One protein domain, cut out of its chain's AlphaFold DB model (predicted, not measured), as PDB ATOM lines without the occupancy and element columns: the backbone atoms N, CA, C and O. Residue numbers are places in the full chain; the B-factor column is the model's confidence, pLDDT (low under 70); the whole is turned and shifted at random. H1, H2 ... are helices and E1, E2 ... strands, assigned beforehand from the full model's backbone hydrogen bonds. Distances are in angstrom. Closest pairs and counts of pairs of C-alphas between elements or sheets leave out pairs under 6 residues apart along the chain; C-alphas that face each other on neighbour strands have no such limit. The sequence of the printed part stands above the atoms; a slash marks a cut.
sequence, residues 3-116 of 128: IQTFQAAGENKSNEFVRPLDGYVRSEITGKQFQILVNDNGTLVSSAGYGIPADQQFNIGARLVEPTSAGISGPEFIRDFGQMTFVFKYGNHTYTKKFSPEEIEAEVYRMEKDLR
ATOM      1  N   ILE A   3      28.763  20.199 -51.491       91.12
ATOM      2  CA  ILE A   3      29.738  19.518 -50.638       91.12
ATOM      3  C   ILE A   3      31.079  19.507 -51.367       91.12
ATOM      4  O   ILE A   3      31.160  19.100 -52.525       91.12
ATOM      5  N   GLN A   4      32.131  19.979 -50.701       92.06
ATOM      6  CA  GLN A   4      33.473  20.086 -51.288       92.06
ATOM      7  C   GLN A   4      34.537  19.334 -50.489       92.06
ATOM      8  O   GLN A   4      35.513  18.846 -51.059       92.06
ATOM      9  N   THR A   5      34.360  19.235 -49.173       93.06
ATOM     10  CA  THR A   5      35.366  18.673 -48.275       93.06
ATOM     11  C   THR A   5      34.746  17.718 -47.274       93.06
ATOM     12  O   THR A   5      33.660  17.976 -46.764       93.06
ATOM     13  N   PHE A   6      35.493  16.677 -46.930       93.69
ATOM     14  CA  PHE A   6      35.331  15.966 -45.668       93.69
ATOM     15  C   PHE A   6      36.126  16.706 -44.588       93.69
ATOM     16  O   PHE A   6      37.227  17.180 -44.876       93.69
ATOM     17  N   GLN A   7      35.600  16.792 -43.368       94.25
ATOM     18  CA  GLN A   7      36.296  17.391 -42.230       94.25
ATOM     19  C   GLN A   7      36.120  16.527 -40.986       94.25
ATOM     20  O   GLN A   7      35.060  15.945 -40.769       94.25
ATOM     21  N   ALA A   8      37.164  16.470 -40.166       94.06
ATOM     22  CA  ALA A   8      37.119  15.876 -38.842       94.06
ATOM     23  C   ALA A   8      37.987  16.692 -37.880       94.06
ATOM     24  O   ALA A   8      39.036  17.216 -38.261       94.06
ATOM     25  N   ALA A   9      37.543  16.774 -36.630       94.12
ATOM     26  CA  ALA A   9      38.283  17.383 -35.536       94.12
ATOM     27  C   ALA A   9      38.784  16.288 -34.591       94.12
ATOM     28  O   ALA A   9      38.122  15.264 -34.401       94.12
ATOM     29  N   GLY A  10      39.946  16.513 -33.994       92.38
ATOM     30  CA  GLY A  10      40.537  15.611 -33.019       92.38
ATOM     31  C   GLY A  10      41.318  16.359 -31.951       92.38
ATOM     32  O   GLY A  10      41.546  17.564 -32.037       92.38
ATOM     33  N   GLU A  11      41.733  15.614 -30.936       94.12
ATOM     34  CA  GLU A  11      42.526  16.114 -29.819       94.12
ATOM     35  C   GLU A  11      43.605  15.084 -29.487       94.12
ATOM     36  O   GLU A  11      43.313  13.893 -29.342       94.12
ATOM     37  N   ASN A  12      44.855  15.529 -29.387       92.38
ATOM     38  CA  ASN A  12      45.937  14.692 -28.895       92.38
ATOM     39  C   ASN A  12      45.979  14.762 -27.366       92.38
ATOM     40  O   ASN A  12      46.647  15.621 -26.814       92.38
ATOM     41  N   LYS A  13      45.300  13.835 -26.689       92.56
ATOM     42  CA  LYS A  13      45.319  13.716 -25.215       92.56
ATOM     43  C   LYS A  13      46.514  12.932 -24.666       92.56
ATOM     44  O   LYS A  13      46.474  12.456 -23.533       92.56
ATOM     45  N   SER A  14      47.523  12.675 -25.496       88.81
ATOM     46  CA  SER A  14      48.762  12.060 -25.029       88.81
ATOM     47  C   SER A  14      49.729  13.138 -24.551       88.81
ATOM     48  O   SER A  14      49.663  14.284 -24.989       88.81
ATOM     49  N   ASN A  15      50.694  12.732 -23.729       90.94
ATOM     50  CA  ASN A  15      51.804  13.591 -23.316       90.94
ATOM     51  C   ASN A  15      52.923  13.649 -24.377       90.94
ATOM     52  O   ASN A  15      54.030  14.103 -24.087       90.94
ATOM     53  N   GLU A  16      52.672  13.150 -25.590       91.44
ATOM     54  CA  GLU A  16      53.670  12.990 -26.643       91.44
ATOM     55  C   GLU A  16      53.310  13.788 -27.896       91.44
ATOM     56  O   GLU A  16      52.149  14.054 -28.206       91.44
ATOM     57  N   PHE A  17      54.341  14.151 -28.658       91.19
ATOM     58  CA  PHE A  17      54.170  14.729 -29.983       91.19
ATOM     59  C   PHE A  17      53.853  13.622 -30.996       91.19
ATOM     60  O   PHE A  17      54.691  12.758 -31.263       91.19
ATOM     61  N   VAL A  18      52.669  13.665 -31.604       92.06
ATOM     62  CA  VAL A  18      52.202  12.605 -32.506       92.06
ATOM     63  C   VAL A  18      52.614  12.892 -33.949       92.06
ATOM     64  O   VAL A  18      52.199  13.887 -34.546       92.06
ATOM     65  N   ARG A  19      53.420  11.991 -34.520       91.81
ATOM     66  CA  ARG A  19      53.844  11.969 -35.932       91.81
ATOM     67  C   ARG A  19      54.302  10.556 -36.338       91.81
ATOM     68  O   ARG A  19      54.741   9.817 -35.459       91.81
ATOM     69  N   PRO A  20      54.300  10.190 -37.631       90.25
ATOM     70  CA  PRO A  20      53.783  10.956 -38.769       90.25
ATOM     71  C   PRO A  20      52.252  10.973 -38.793       90.25
ATOM     72  O   PRO A  20      51.621  10.162 -38.119       90.25
ATOM     73  N   LEU A  21      51.678  11.894 -39.569       93.56
ATOM     74  CA  LEU A  21      50.247  11.945 -39.866       93.56
ATOM     75  C   LEU A  21      50.019  11.558 -41.326       93.56
ATOM     76  O   LEU A  21      50.618  12.133 -42.237       93.56
ATOM     77  N   ASP A  22      49.133  10.602 -41.549       95.25
ATOM     78  CA  ASP A  22      48.735  10.126 -42.870       95.25
ATOM     79  C   ASP A  22      47.278   9.654 -42.805       95.25
ATOM     80  O   ASP A  22      46.688   9.519 -41.734       95.25
ATOM     81  N   GLY A  23      46.656   9.402 -43.944       96.00
ATOM     82  CA  GLY A  23      45.302   8.892 -43.976       96.00
ATOM     83  C   GLY A  23      44.603   9.191 -45.278       96.00
ATOM     84  O   GLY A  23      45.076   9.942 -46.124       96.00
ATOM     85  N   TYR A  24      43.428   8.611 -45.424       97.50
ATOM     86  CA  TYR A  24      42.603   8.840 -46.587       97.50
ATOM     87  C   TYR A  24      41.132   8.654 -46.260       97.50
ATOM     88  O   TYR A  24      40.740   7.984 -45.305       97.50
ATOM     89  N   VAL A  25      40.313   9.224 -47.122       97.25
ATOM     90  CA  VAL A  25      38.895   8.937 -47.239       97.25
ATOM     91  C   VAL A  25      38.692   8.173 -48.534       97.25
ATOM     92  O   VAL A  25      39.178   8.597 -49.580       97.25
ATOM     93  N   ARG A  26      37.981   7.053 -48.482       97.88
ATOM     94  CA  ARG A  26      37.674   6.233 -49.653       97.88
ATOM     95  C   ARG A  26      36.172   6.066 -49.797       97.88
ATOM     96  O   ARG A  26      35.512   5.680 -48.839       97.88
ATOM     97  N   SER A  27      35.648   6.320 -50.990       97.06
ATOM     98  CA  SER A  27      34.305   5.875 -51.361       97.06
ATOM     99  C   SER A  27      34.329   4.368 -51.594       97.06
ATOM    100  O   SER A  27      35.103   3.879 -52.417       97.06
ATOM    101  N   GLU A  28      33.471   3.631 -50.897       97.38
ATOM    102  CA  GLU A  28      33.300   2.194 -51.133       97.38
ATOM    103  C   GLU A  28      32.445   1.920 -52.384       97.38
ATOM    104  O   GLU A  28      32.477   0.814 -52.911       97.38
ATOM    105  N   ILE A  29      31.727   2.931 -52.890       95.94
ATOM    106  CA  ILE A  29      30.875   2.832 -54.086       95.94
ATOM    107  C   ILE A  29      31.703   3.010 -55.362       95.94
ATOM    108  O   ILE A  29      31.619   2.212 -56.291       95.94
ATOM    109  N   THR A  30      32.505   4.076 -55.422       96.31
ATOM    110  CA  THR A  30      33.263   4.446 -56.631       96.31
ATOM    111  C   THR A  30      34.730   4.031 -56.569       96.31
ATOM    112  O   THR A  30      35.438   4.143 -57.566       96.31
ATOM    113  N   GLY A  31      35.222   3.613 -55.398       95.75
ATOM    114  CA  GLY A  31      36.634   3.310 -55.158       95.75
ATOM    115  C   GLY A  31      37.546   4.541 -55.101       95.75
ATOM    116  O   GLY A  31      38.740   4.396 -54.836       95.75
ATOM    117  N   LYS A  32      37.018   5.754 -55.324       95.44
ATOM    118  CA  LYS A  32      37.805   6.993 -55.284       95.44
ATOM    119  C   LYS A  32      38.379   7.215 -53.890       95.44
ATOM    120  O   LYS A  32      37.662   7.102 -52.894       95.44
ATOM    121  N   GLN A  33      39.655   7.581 -53.839       96.81
ATOM    122  CA  GLN A  33      40.387   7.835 -52.607       96.81
ATOM    123  C   GLN A  33      40.923   9.266 -52.586       96.81
ATOM    124  O   GLN A  33      41.454   9.755 -53.580       96.81
ATOM    125  N   PHE A  34      40.809   9.909 -51.429       96.31
ATOM    126  CA  PHE A  34      41.211  11.289 -51.194       96.31
ATOM    127  C   PHE A  34      42.109  11.343 -49.972       96.31
ATOM    128  O   PHE A  34      41.749  10.844 -48.906       96.31
ATOM    129  N   GLN A  35      43.283  11.939 -50.131       96.69
ATOM    130  CA  GLN A  35      44.270  12.039 -49.067       96.69
ATOM    131  C   GLN A  35      43.773  12.953 -47.940       96.69
ATOM    132  O   GLN A  35      43.165  13.996 -48.198       96.69
ATOM    133  N   ILE A  36      44.061  12.571 -46.696       96.25
ATOM    134  CA  ILE A  36      43.857  13.439 -45.539       96.25
ATOM    135  C   ILE A  36      44.935  14.522 -45.505       96.25
ATOM    136  O   ILE A  36      46.127  14.271 -45.662       96.25
ATOM    137  N   LEU A  37      44.472  15.741 -45.279       95.69
ATOM    138  CA  LEU A  37      45.225  16.975 -45.165       95.69
ATOM    139  C   LEU A  37      45.021  17.543 -43.761       95.69
ATOM    140  O   LEU A  37      43.976  17.330 -43.141       95.69
ATOM    141  N   VAL A  38      46.002  18.297 -43.275       94.81
ATOM    142  CA  VAL A  38      45.890  19.050 -42.021       94.81
ATOM    143  C   VAL A  38      45.304  20.417 -42.334       94.81
ATOM    144  O   VAL A  38      45.642  21.023 -43.346       94.81
ATOM    145  N   ASN A  39      44.396  20.897 -41.491       92.94
ATOM    146  CA  ASN A  39      43.934  22.272 -41.547       92.94
ATOM    147  C   ASN A  39      44.898  23.147 -40.739       92.94
ATOM    148  O   ASN A  39      44.912  23.097 -39.510       92.94
ATOM    149  N   ASP A  40      45.688  23.936 -41.454       89.38
ATOM    150  CA  ASP A  40      46.584  24.940 -40.902       89.38
ATOM    151  C   ASP A  40      45.995  26.326 -41.182       89.38
ATOM    152  O   ASP A  40      45.906  26.765 -42.332       89.38
ATOM    153  N   ASN A  41      45.516  26.988 -40.125       87.25
ATOM    154  CA  ASN A  41      44.941  28.335 -40.181       87.25
ATOM    155  C   ASN A  41      43.855  28.518 -41.266       87.25
ATOM    156  O   ASN A  41      43.820  29.516 -41.984       87.25
ATOM    157  N   GLY A  42      42.954  27.539 -41.401       86.62
ATOM    158  CA  GLY A  42      41.853  27.555 -42.369       86.62
ATOM    159  C   GLY A  42      42.205  26.968 -43.738       86.62
ATOM    160  O   GLY A  42      41.322  26.842 -44.588       86.62
ATOM    161  N   THR A  43      43.459  26.569 -43.959       89.62
ATOM    162  CA  THR A  43      43.929  26.020 -45.234       89.62
ATOM    163  C   THR A  43      44.276  24.543 -45.098       89.62
ATOM    164  O   THR A  43      45.064  24.151 -44.245       89.62
ATOM    165  N   LEU A  44      43.722  23.703 -45.978       91.94
ATOM    166  CA  LEU A  44      44.103  22.291 -46.053       91.94
ATOM    167  C   LEU A  44      45.462  22.130 -46.750       91.94
ATOM    168  O   LEU A  44      45.599  22.422 -47.944       91.94
ATOM    169  N   VAL A  45      46.444  21.628 -46.015       93.00
ATOM    170  CA  VAL A  45      47.832  21.427 -46.448       93.00
ATOM    171  C   VAL A  45      48.260  19.973 -46.260       93.00
ATOM    172  O   VAL A  45      47.611  19.200 -45.552       93.00
ATOM    173  N   SER A  46      49.333  19.572 -46.943       92.88
ATOM    174  CA  SER A  46      49.868  18.210 -46.838       92.88
ATOM    175  C   SER A  46      50.155  17.850 -45.381       92.88
ATOM    176  O   SER A  46      50.746  18.649 -44.665       92.88
ATOM    177  N   SER A  47      49.783  16.643 -44.954       91.31
ATOM    178  CA  SER A  47      50.084  16.145 -43.606       91.31
ATOM    179  C   SER A  47      51.556  15.751 -43.425       91.31
ATOM    180  O   SER A  47      52.011  15.535 -42.301       91.31
ATOM    181  N   ALA A  48      52.323  15.661 -44.516       88.50
ATOM    182  CA  ALA A  48      53.740  15.333 -44.466       88.50
ATOM    183  C   ALA A  48      54.524  16.420 -43.711       88.50
ATOM    184  O   ALA A  48      54.470  17.596 -44.060       88.50
ATOM    185  N   GLY A  49      55.263  16.018 -42.676       84.38
ATOM    186  CA  GLY A  49      56.029  16.938 -41.827       84.38
ATOM    187  C   GLY A  49      55.211  17.625 -40.730       84.38
ATOM    188  O   GLY A  49      55.809  18.225 -39.838       84.38
ATOM    189  N   TYR A  50      53.882  17.480 -40.731       88.38
ATOM    190  CA  TYR A  50      53.044  17.913 -39.617       88.38
ATOM    191  C   TYR A  50      53.079  16.894 -38.478       88.38
ATOM    192  O   TYR A  50      53.221  15.684 -38.676       88.38
ATOM    193  N   GLY A  51      52.902  17.401 -37.265       89.38
ATOM    194  CA  GLY A  51      52.582  16.590 -36.106       89.38
ATOM    195  C   GLY A  51      51.763  17.390 -35.112       89.38
ATOM    196  O   GLY A  51      51.671  18.615 -35.204       89.38
ATOM    197  N   ILE A  52      51.123  16.673 -34.200       90.19
ATOM    198  CA  ILE A  52      50.176  17.252 -33.252       90.19
ATOM    199  C   ILE A  52      50.871  17.302 -31.890       90.19
ATOM    200  O   ILE A  52      51.236  16.241 -31.372       90.19
ATOM    201  N   PRO A  53      51.090  18.492 -31.299       92.50
ATOM    202  CA  PRO A  53      51.635  18.596 -29.950       92.50
ATOM    203  C   PRO A  53      50.730  17.937 -28.906       92.50
ATOM    204  O   PRO A  53      49.544  17.720 -29.154       92.50
ATOM    205  N   ALA A  54      51.303  17.617 -27.746       94.19
ATOM    206  CA  ALA A  54      50.551  17.131 -26.594       94.19
ATOM    207  C   ALA A  54      49.454  18.131 -26.193       94.19
ATOM    208  O   ALA A  54      49.655  19.345 -26.291       94.19
ATOM    209  N   ASP A  55      48.306  17.604 -25.779       92.94
ATOM    210  CA  ASP A  55      47.112  18.329 -25.326       92.94
ATOM    211  C   ASP A  55      46.572  19.378 -26.313       92.94
ATOM    212  O   ASP A  55      45.908  20.338 -25.921       92.94
ATOM    213  N   GLN A  56      46.844  19.205 -27.612       92.25
ATOM    214  CA  GLN A  56      46.370  20.117 -28.652       92.25
ATOM    215  C   GLN A  56      45.236  19.540 -29.489       92.25
ATOM    216  O   GLN A  56      45.223  18.366 -29.877       92.25
ATOM    217  N   GLN A  57      44.303  20.427 -29.830       93.69
ATOM    218  CA  GLN A  57      43.276  20.168 -30.827       93.69
ATOM    219  C   GLN A  57      43.838  20.349 -32.232       93.69
ATOM    220  O   GLN A  57      44.724  21.167 -32.482       93.69
ATOM    221  N   PHE A  58      43.287  19.593 -33.169       92.88
ATOM    222  CA  PHE A  58      43.654  19.676 -34.569       92.88
ATOM    223  C   PHE A  58      42.437  19.415 -35.447       92.88
ATOM    224  O   PHE A  58      41.497  18.717 -35.067       92.88
ATOM    225  N   ASN A  59      42.481  19.966 -36.654       95.19
ATOM    226  CA  ASN A  59      41.469  19.748 -37.670       95.19
ATOM    227  C   ASN A  59      42.136  19.130 -38.893       95.19
ATOM    228  O   ASN A  59      43.221  19.542 -39.305       95.19
ATOM    229  N   ILE A  60      41.476  18.145 -39.479       95.62
ATOM    230  CA  ILE A  60      41.897  17.490 -40.711       95.62
ATOM    231  C   ILE A  60      40.743  17.484 -41.699       95.62
ATOM    232  O   ILE A  60      39.574  17.638 -41.339       95.62
ATOM    233  N   GLY A  61      41.063  17.274 -42.965       95.81
ATOM    234  CA  GLY A  61      40.045  17.115 -43.984       95.81
ATOM    235  C   GLY A  61      40.578  16.502 -45.258       95.81
ATOM    236  O   GLY A  61      41.776  16.312 -45.421       95.81
ATOM    237  N   ALA A  62      39.676  16.209 -46.181       95.81
ATOM    238  CA  ALA A  62      40.017  15.787 -47.532       95.81
ATOM    239  C   ALA A  62      39.255  16.655 -48.531       95.81
ATOM    240  O   ALA A  62      38.068  16.934 -48.337       95.81
ATOM    241  N   ARG A  63      39.926  17.078 -49.607       94.50
ATOM    242  CA  ARG A  63      39.270  17.735 -50.745       94.50
ATOM    243  C   ARG A  63      38.632  16.654 -51.608       94.50
ATOM    244  O   ARG A  63      39.353  15.837 -52.165       94.50
ATOM    245  N   LEU A  64      37.305  16.636 -51.693       92.62
ATOM    246  CA  LEU A  64      36.555  15.619 -52.447       92.62
ATOM    247  C   LEU A  64      36.332  16.023 -53.908       92.62
ATOM    248  O   LEU A  64      35.918  15.213 -54.736       92.62
ATOM    249  N   VAL A  65      36.615  17.286 -54.218       90.75
ATOM    250  CA  VAL A  65      36.585  17.871 -55.554       90.75
ATOM    251  C   VAL A  65      37.808  18.753 -55.761       90.75
ATOM    252  O   VAL A  65      38.431  19.211 -54.800       90.75
ATOM    253  N   GLU A  66      38.108  19.036 -57.024       86.56
ATOM    254  CA  GLU A  66      39.105  20.037 -57.395       86.56
ATOM    255  C   GLU A  66      38.733  21.429 -56.846       86.56
ATOM    256  O   GLU A  66      37.546  21.768 -56.817       86.56
ATOM    257  N   PRO A  67      39.706  22.278 -56.461       79.25
ATOM    258  CA  PRO A  67      39.439  23.600 -55.882       79.25
ATOM    259  C   PRO A  67      38.582  24.534 -56.749       79.25
ATOM    260  O   PRO A  67      37.903  25.410 -56.222       79.25
ATOM    261  N   THR A  68      38.606  24.363 -58.072       83.38
ATOM    262  CA  THR A  68      37.817  25.162 -59.027       83.38
ATOM    263  C   THR A  68      36.393  24.635 -59.225       83.38
ATOM    264  O   THR A  68      35.599  25.248 -59.938       83.38
ATOM    265  N   SER A  69      36.051  23.498 -58.614       88.56
ATOM    266  CA  SER A  69      34.744  22.868 -58.761       88.56
ATOM    267  C   SER A  69      33.665  23.596 -57.961       88.56
ATOM    268  O   SER A  69      33.852  23.974 -56.803       88.56
ATOM    269  N   ALA A  70      32.465  23.674 -58.541       87.44
ATOM    270  CA  ALA A  70      31.267  24.154 -57.856       87.44
ATOM    271  C   ALA A  70      30.822  23.244 -56.685       87.44
ATOM    272  O   ALA A  70      29.893  23.594 -55.958       87.44
ATOM    273  N   GLY A  71      31.471  22.089 -56.494       90.56
ATOM    274  CA  GLY A  71      31.148  21.106 -55.463       90.56
ATOM    275  C   GLY A  71      30.064  20.112 -55.879       90.56
ATOM    276  O   GLY A  71      29.356  20.289 -56.872       90.56
ATOM    277  N   ILE A  72      29.927  19.055 -55.084       92.06
ATOM    278  CA  ILE A  72      29.013  17.935 -55.317       92.06
ATOM    279  C   ILE A  72      27.639  18.290 -54.744       92.06
ATOM    280  O   ILE A  72      27.542  18.859 -53.653       92.06
ATOM    281  N   SER A  73      26.559  18.010 -55.473       93.25
ATOM    282  CA  SER A  73      25.213  18.160 -54.896       93.25
ATOM    283  C   SER A  73      24.953  17.099 -53.813       93.25
ATOM    284  O   SER A  73      25.573  16.045 -53.839       93.25
ATOM    285  N   GLY A  74      24.038  17.341 -52.866       93.19
ATOM    286  CA  GLY A  74      23.704  16.363 -51.815       93.19
ATOM    287  C   GLY A  74      23.314  14.976 -52.361       93.19
ATOM    288  O   GLY A  74      23.941  13.989 -51.978       93.19
ATOM    289  N   PRO A  75      22.366  14.878 -53.315       94.06
ATOM    290  CA  PRO A  75      21.990  13.596 -53.918       94.06
ATOM    291  C   PRO A  75      23.139  12.905 -54.661       94.06
ATOM    292  O   PRO A  75      23.304  11.692 -54.574       94.06
ATOM    293  N   GLU A  76      23.957  13.673 -55.379       94.19
ATOM    294  CA  GLU A  76      25.135  13.149 -56.075       94.19
ATOM    295  C   GLU A  76      26.206  12.664 -55.093       94.19
ATOM    296  O   GLU A  76      26.831  11.633 -55.318       94.19
ATOM    297  N   PHE A  77      26.369  13.361 -53.969       94.94
ATOM    298  CA  PHE A  77      27.262  12.953 -52.899       94.94
ATOM    299  C   PHE A  77      26.805  11.640 -52.272       94.94
ATOM    300  O   PHE A  77      27.610  10.734 -52.140       94.94
ATOM    301  N   ILE A  78      25.520  11.490 -51.945       95.44
ATOM    302  CA  ILE A  78      24.985  10.224 -51.420       95.44
ATOM    303  C   ILE A  78      25.182   9.096 -52.441       95.44
ATOM    304  O   ILE A  78      25.620   8.006 -52.086       95.44
ATOM    305  N   ARG A  79      24.940   9.359 -53.730       95.62
ATOM    306  CA  ARG A  79      25.145   8.363 -54.790       95.62
ATOM    307  C   ARG A  79      26.604   7.908 -54.891       95.62
ATOM    308  O   ARG A  79      26.852   6.717 -55.041       95.62
ATOM    309  N   ASP A  80      27.558   8.834 -54.823       94.12
ATOM    310  CA  ASP A  80      28.971   8.541 -55.097       94.12
ATOM    311  C   ASP A  80      29.787   8.242 -53.823       94.12
ATOM    312  O   ASP A  80      30.844   7.616 -53.897       94.12
ATOM    313  N   PHE A  81      29.315   8.684 -52.656       94.75
ATOM    314  CA  PHE A  81      30.008   8.666 -51.357       94.75
ATOM    315  C   PHE A  81      29.119   8.236 -50.185       94.75
ATOM    316  O   PHE A  81      29.585   8.251 -49.048       94.75
ATOM    317  N   GLY A  82      27.876   7.815 -50.435       93.75
ATOM    318  CA  GLY A  82      26.941   7.354 -49.401       93.75
ATOM    319  C   GLY A  82      27.512   6.240 -48.530       93.75
ATOM    320  O   GLY A  82      27.176   6.135 -47.364       93.75
ATOM    321  N   GLN A  83      28.461   5.464 -49.050       96.62
ATOM    322  CA  GLN A  83      29.251   4.534 -48.259       96.62
ATOM    323  C   GLN A  83      30.734   4.879 -48.380       96.62
ATOM    324  O   GLN A  83      31.298   4.884 -49.479       96.62
ATOM    325  N   MET A  84      31.379   5.156 -47.248       96.38
ATOM    326  CA  MET A  84      32.772   5.601 -47.233       96.38
ATOM    327  C   MET A  84      33.547   5.104 -46.014       96.38
ATOM    328  O   MET A  84      33.002   4.924 -44.925       96.38
ATOM    329  N   THR A  85      34.850   4.914 -46.195       97.94
ATOM    330  CA  THR A  85      35.796   4.586 -45.128       97.94
ATOM    331  C   THR A  85      36.752   5.749 -44.920       97.94
ATOM    332  O   THR A  85      37.427   6.187 -45.849       97.94
ATOM    333  N   PHE A  86      36.848   6.220 -43.683       97.75
ATOM    334  CA  PHE A  86      37.875   7.138 -43.218       97.75
ATOM    335  C   PHE A  86      38.971   6.353 -42.501       97.75
ATOM    336  O   PHE A  86      38.694   5.601 -41.566       97.75
ATOM    337  N   VAL A  87      40.211   6.542 -42.934       97.56
ATOM    338  CA  VAL A  87      41.410   5.982 -42.316       97.56
ATOM    339  C   VAL A  87      42.318   7.129 -41.914       97.56
ATOM    340  O   VAL A  87      42.670   7.963 -42.744       97.56
ATOM    341  N   PHE A  88      42.737   7.144 -40.654       96.00
ATOM    342  CA  PHE A  88      43.691   8.110 -40.131       96.00
ATOM    343  C   PHE A  88      44.812   7.384 -39.406       96.00
ATOM    344  O   PHE A  88      44.578   6.626 -38.467       96.00
ATOM    345  N   LYS A  89      46.033   7.604 -39.872       94.62
ATOM    346  CA  LYS A  89      47.255   7.037 -39.324       94.62
ATOM    347  C   LYS A  89      48.006   8.129 -38.588       94.62
ATOM    348  O   LYS A  89      48.248   9.203 -39.137       94.62
ATOM    349  N   TYR A  90      48.376   7.842 -37.353       91.88
ATOM    350  CA  TYR A  90      49.074   8.783 -36.497       91.88
ATOM    351  C   TYR A  90      50.047   8.018 -35.602       91.88
ATOM    352  O   TYR A  90      49.662   7.101 -34.873       91.88
ATOM    353  N   GLY A  91      51.337   8.338 -35.712       89.19
ATOM    354  CA  GLY A  91      52.380   7.510 -35.105       89.19
ATOM    355  C   GLY A  91      52.301   6.064 -35.606       89.19
ATOM    356  O   GLY A  91      52.264   5.825 -36.811       89.19
ATOM    357  N   ASN A  92      52.227   5.111 -34.675       90.31
ATOM    358  CA  ASN A  92      52.067   3.681 -34.975       90.31
ATOM    359  C   ASN A  92      50.605   3.208 -34.938       90.31
ATOM    360  O   ASN A  92      50.333   2.011 -35.022       90.31
ATOM    361  N   HIS A  93      49.653   4.130 -34.794       91.62
ATOM    362  CA  HIS A  93      48.239   3.808 -34.692       91.62
ATOM    363  C   HIS A  93      47.524   4.054 -36.012       91.62
ATOM    364  O   HIS A  93      47.829   4.983 -36.760       91.62
ATOM    365  N   THR A  94      46.536   3.209 -36.289       95.81
ATOM    366  CA  THR A  94      45.604   3.392 -37.398       95.81
ATOM    367  C   THR A  94      44.196   3.394 -36.836       95.81
ATOM    368  O   THR A  94      43.722   2.392 -36.308       95.81
ATOM    369  N   TYR A  95      43.522   4.528 -36.960       95.38
ATOM    370  CA  TYR A  95      42.094   4.642 -36.736       95.38
ATOM    371  C   TYR A  95      41.358   4.418 -38.054       95.38
ATOM    372  O   TYR A  95      41.769   4.911 -39.104       95.38
ATOM    373  N   THR A  96      40.271   3.658 -38.011       97.44
ATOM    374  CA  THR A  96      39.408   3.426 -39.168       97.44
ATOM    375  C   THR A  96      37.957   3.568 -38.747       97.44
ATOM    376  O   THR A  96      37.502   2.874 -37.839       97.44
ATOM    377  N   LYS A  97      37.216   4.431 -39.439       96.88
ATOM    378  CA  LYS A  97      35.767   4.572 -39.303       96.88
ATOM    379  C   LYS A  97      35.127   4.286 -40.650       96.88
ATOM    380  O   LYS A  97      35.412   4.954 -41.639       96.88
ATOM    381  N   LYS A  98      34.255   3.286 -40.673       97.50
ATOM    382  CA  LYS A  98      33.344   3.050 -41.790       97.50
ATOM    383  C   LYS A  98      32.051   3.794 -41.504       97.50
ATOM    384  O   LYS A  98      31.531   3.691 -40.390       97.50
ATOM    385  N   PHE A  99      31.585   4.540 -42.492       96.50
ATOM    386  CA  PHE A  99      30.305   5.220 -42.460       96.50
ATOM    387  C   PHE A  99      29.292   4.402 -43.249       96.50
ATOM    388  O   PHE A  99      29.567   4.002 -44.389       96.50
ATOM    389  N   SER A 100      28.151   4.123 -42.625       95.75
ATOM    390  CA  SER A 100      27.032   3.489 -43.313       95.75
ATOM    391  C   SER A 100      26.291   4.500 -44.203       95.75
ATOM    392  O   SER A 100      26.379   5.708 -43.953       95.75
ATOM    393  N   PRO A 101      25.536   4.023 -45.212       95.69
ATOM    394  CA  PRO A 101      24.619   4.856 -45.992       95.69
ATOM    395  C   PRO A 101      23.749   5.769 -45.133       95.69
ATOM    396  O   PRO A 101      23.681   6.970 -45.374       95.69
ATOM    397  N   GLU A 102      23.169   5.229 -44.067       96.62
ATOM    398  CA  GLU A 102      22.257   5.956 -43.188       96.62
ATOM    399  C   GLU A 102      22.974   7.067 -42.407       96.62
ATOM    400  O   GLU A 102      22.413   8.147 -42.220       96.62
ATOM    401  N   GLU A 103      24.219   6.835 -41.969       94.88
ATOM    402  CA  GLU A 103      25.033   7.859 -41.300       94.88
ATOM    403  C   GLU A 103      25.330   9.033 -42.245       94.88
ATOM    404  O   GLU A 103      25.203  10.193 -41.845       94.88
ATOM    405  N   ILE A 104      25.695   8.740 -43.499       94.50
ATOM    406  CA  ILE A 104      26.002   9.769 -44.500       94.50
ATOM    407  C   ILE A 104      24.747  10.532 -44.918       94.50
ATOM    408  O   ILE A 104      24.764  11.762 -44.951       94.50
ATOM    409  N   GLU A 105      23.649   9.836 -45.196       94.94
ATOM    410  CA  GLU A 105      22.374  10.463 -45.547       94.94
ATOM    411  C   GLU A 105      21.866  11.378 -44.430       94.94
ATOM    412  O   GLU A 105      21.460  12.514 -44.697       94.94
ATOM    413  N   ALA A 106      21.942  10.926 -43.173       93.81
ATOM    414  CA  ALA A 106      21.560  11.734 -42.023       93.81
ATOM    415  C   ALA A 106      22.411  13.006 -41.913       93.81
ATOM    416  O   ALA A 106      21.877  14.077 -41.615       93.81
ATOM    417  N   GLU A 107      23.715  12.915 -42.176       91.88
ATOM    418  CA  GLU A 107      24.612  14.069 -42.132       91.88
ATOM    419  C   GLU A 107      24.329  15.070 -43.254       91.88
ATOM    420  O   GLU A 107      24.154  16.261 -42.990       91.88
ATOM    421  N   VAL A 108      24.178  14.589 -44.491       92.19
ATOM    422  CA  VAL A 108      23.800  15.426 -45.638       92.19
ATOM    423  C   VAL A 108      22.473  16.133 -45.362       92.19
ATOM    424  O   VAL A 108      22.366  17.344 -45.562       92.19
ATOM    425  N   TYR A 109      21.478  15.417 -44.834       91.69
ATOM    426  CA  TYR A 109      20.179  15.994 -44.495       91.69
ATOM    427  C   TYR A 109      20.264  17.056 -43.387       91.69
ATOM    428  O   TYR A 109      19.609  18.100 -43.480       91.69
ATOM    429  N   ARG A 110      21.081  16.828 -42.347       88.88
ATOM    430  CA  ARG A 110      21.337  17.825 -41.290       88.88
ATOM    431  C   ARG A 110      21.918  19.109 -41.876       88.88
ATOM    432  O   ARG A 110      21.353  20.179 -41.655       88.88
ATOM    433  N   MET A 111      22.961  18.992 -42.695       87.00
ATOM    434  CA  MET A 111      23.590  20.146 -43.340       87.00
ATOM    435  C   MET A 111      22.613  20.905 -44.251       87.00
ATOM    436  O   MET A 111      22.588  22.136 -44.252       87.00
ATOM    437  N   GLU A 112      21.764  20.198 -45.004       86.25
ATOM    438  CA  GLU A 112      20.735  20.845 -45.822       86.25
ATOM    439  C   GLU A 112      19.721  21.613 -44.981       86.25
ATOM    440  O   GLU A 112      19.326  22.713 -45.366       86.25
ATOM    441  N   LYS A 113      19.286  21.050 -43.849       85.38
ATOM    442  CA  LYS A 113      18.335  21.697 -42.942       85.38
ATOM    443  C   LYS A 113      18.924  22.958 -42.315       85.38
ATOM    444  O   LYS A 113      18.224  23.968 -42.261       85.38
ATOM    445  N   ASP A 114      20.183  22.916 -41.891       80.00
ATOM    446  CA  ASP A 114      20.852  24.047 -41.240       80.00
ATOM    447  C   ASP A 114      21.127  25.204 -42.210       80.00
ATOM    448  O   ASP A 114      21.101  26.371 -41.817       80.00
ATOM    449  N   LEU A 115      21.313  24.895 -43.497       73.56
ATOM    450  CA  LEU A 115      21.499  25.882 -44.563       73.56
ATOM    451  C   LEU A 115      20.185  26.431 -45.139       73.56
ATOM    452  O   LEU A 115      20.225  27.348 -45.967       73.56
ATOM    453  N   ARG A 116      19.016  25.902 -44.748       70.75
ATOM    454  CA  ARG A 116      17.740  26.490 -45.178       70.75
ATOM    455  C   ARG A 116      17.593  27.873 -44.540       70.75
ATOM    456  O   ARG A 116      17.739  27.994 -43.322       70.75
TER     457      ARG A 116
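This is residues 3 to 116 of the 128 residues of an uncharacterized protein of Rhizobiales bacterium 62-47 (UniProt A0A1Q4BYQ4). Two four-stranded sheets lie partly face to face with their strands crossed, a sandwich with the helices H1 and H2 side by side at one end of its long axis. The sheets come closest where E2 and E3 meet E6, beside the place where E3 runs on into E4 and joins the two sheets; E1 and E8 stay apart. The printed part has 114 residues with two named helices and eight named strands, in the order E1, E2, E3, E4, E5, E6, H1, E7, E8, H2, and its class is mixed, helices and strands. Both sheets are antiparallel throughout, one in the order E1, E6, E4, E5 and the other E3, E2, E7, E8. The whole is compact, with a radius of gyration of the C-alphas of 14.8 A, and elongated in outline, with spans of 42 by 26 by 24 A.

Begin with the strongly twisted sheet, whose edge strands are E1, residues 5 to 12, and E5, residues 43 to 46, and whose inner strands are E6, residues 56 to 63, and E4, residues 37 to 40. Beside E1 you find E6 antiparallel at 161 degrees, with N 8 and O 60 2.9 A apart. On the other side of E6 look for its neighbour E4, antiparallel at 126 degrees, with N 61 and O 37 within hydrogen-bond range, 2.9 A apart. E4 and E5 form a hairpin, with N 38 and O 45 2.9 A apart. Now turn to the other sheet, with E3, residues 33 to 35, E2, residues 21 to 27, E7, residues 84 to 90, and E8, residues 93 to 99. E2 and E7 are antiparallel at 173 degrees, with N 24 and O 87 2.9 A apart. E2 and E3 form a hairpin, with N 34 and O 25 2.8 A apart, and E7 and E8 form another, with N 88 and O 95 2.9 A apart. The two sheets make a sandwich, two sheets face to face, with 31 pairs of C-alphas within 10 A and strands crossing at 39 degrees. Between the sheets, the closest C-alphas of E3 and E6 are those of Gln 35 and Ala 62, 5.9 A apart. H1, residues 74 to 81, only grazes the sheet of E3, E2, E7 and E8, with its residues 78 to 81. H2, residues 101 to 114, is not on either sheet. H1 and H2 touch, with the C-alphas of Gly 74 and Val 108 closest at 6.2 A, at a shallow tilt of 27 degrees, opposite ways. In H1 and H2 every O i to N i+4 pair is within hydrogen-bond range.

Find C-alpha 5 at (35.366, 18.673, -48.275); from there E1 runs 22.4 A to C-alpha 12. E6 starts at C-alpha 56, at (46.370, 20.117, -28.652), and is 23.3 A long. E2 measures 20.6 A, E7 19.8 A and E8 19.6 A, while E3, E4 and E5 are short, at 6.7 A, 9.1 A and 9.9 A. H1 covers 10.0 A, and H2 runs 20.1 A to C-alpha 114 at (20.852, 24.047, -41.240).

Look for the two C-alphas farthest apart, those of Asn 15 and Pro 75, 42.7 A from each other. The first and last printed C-alphas, of Ile 3 and Arg 116, are 14.9 A apart. The printed part has no cut and no long link; E1 to E2, E5 to E6 and E6 to H1 are short but not tight. The mean pLDDT of the printed part is 92.6, and no printed residue is under 70.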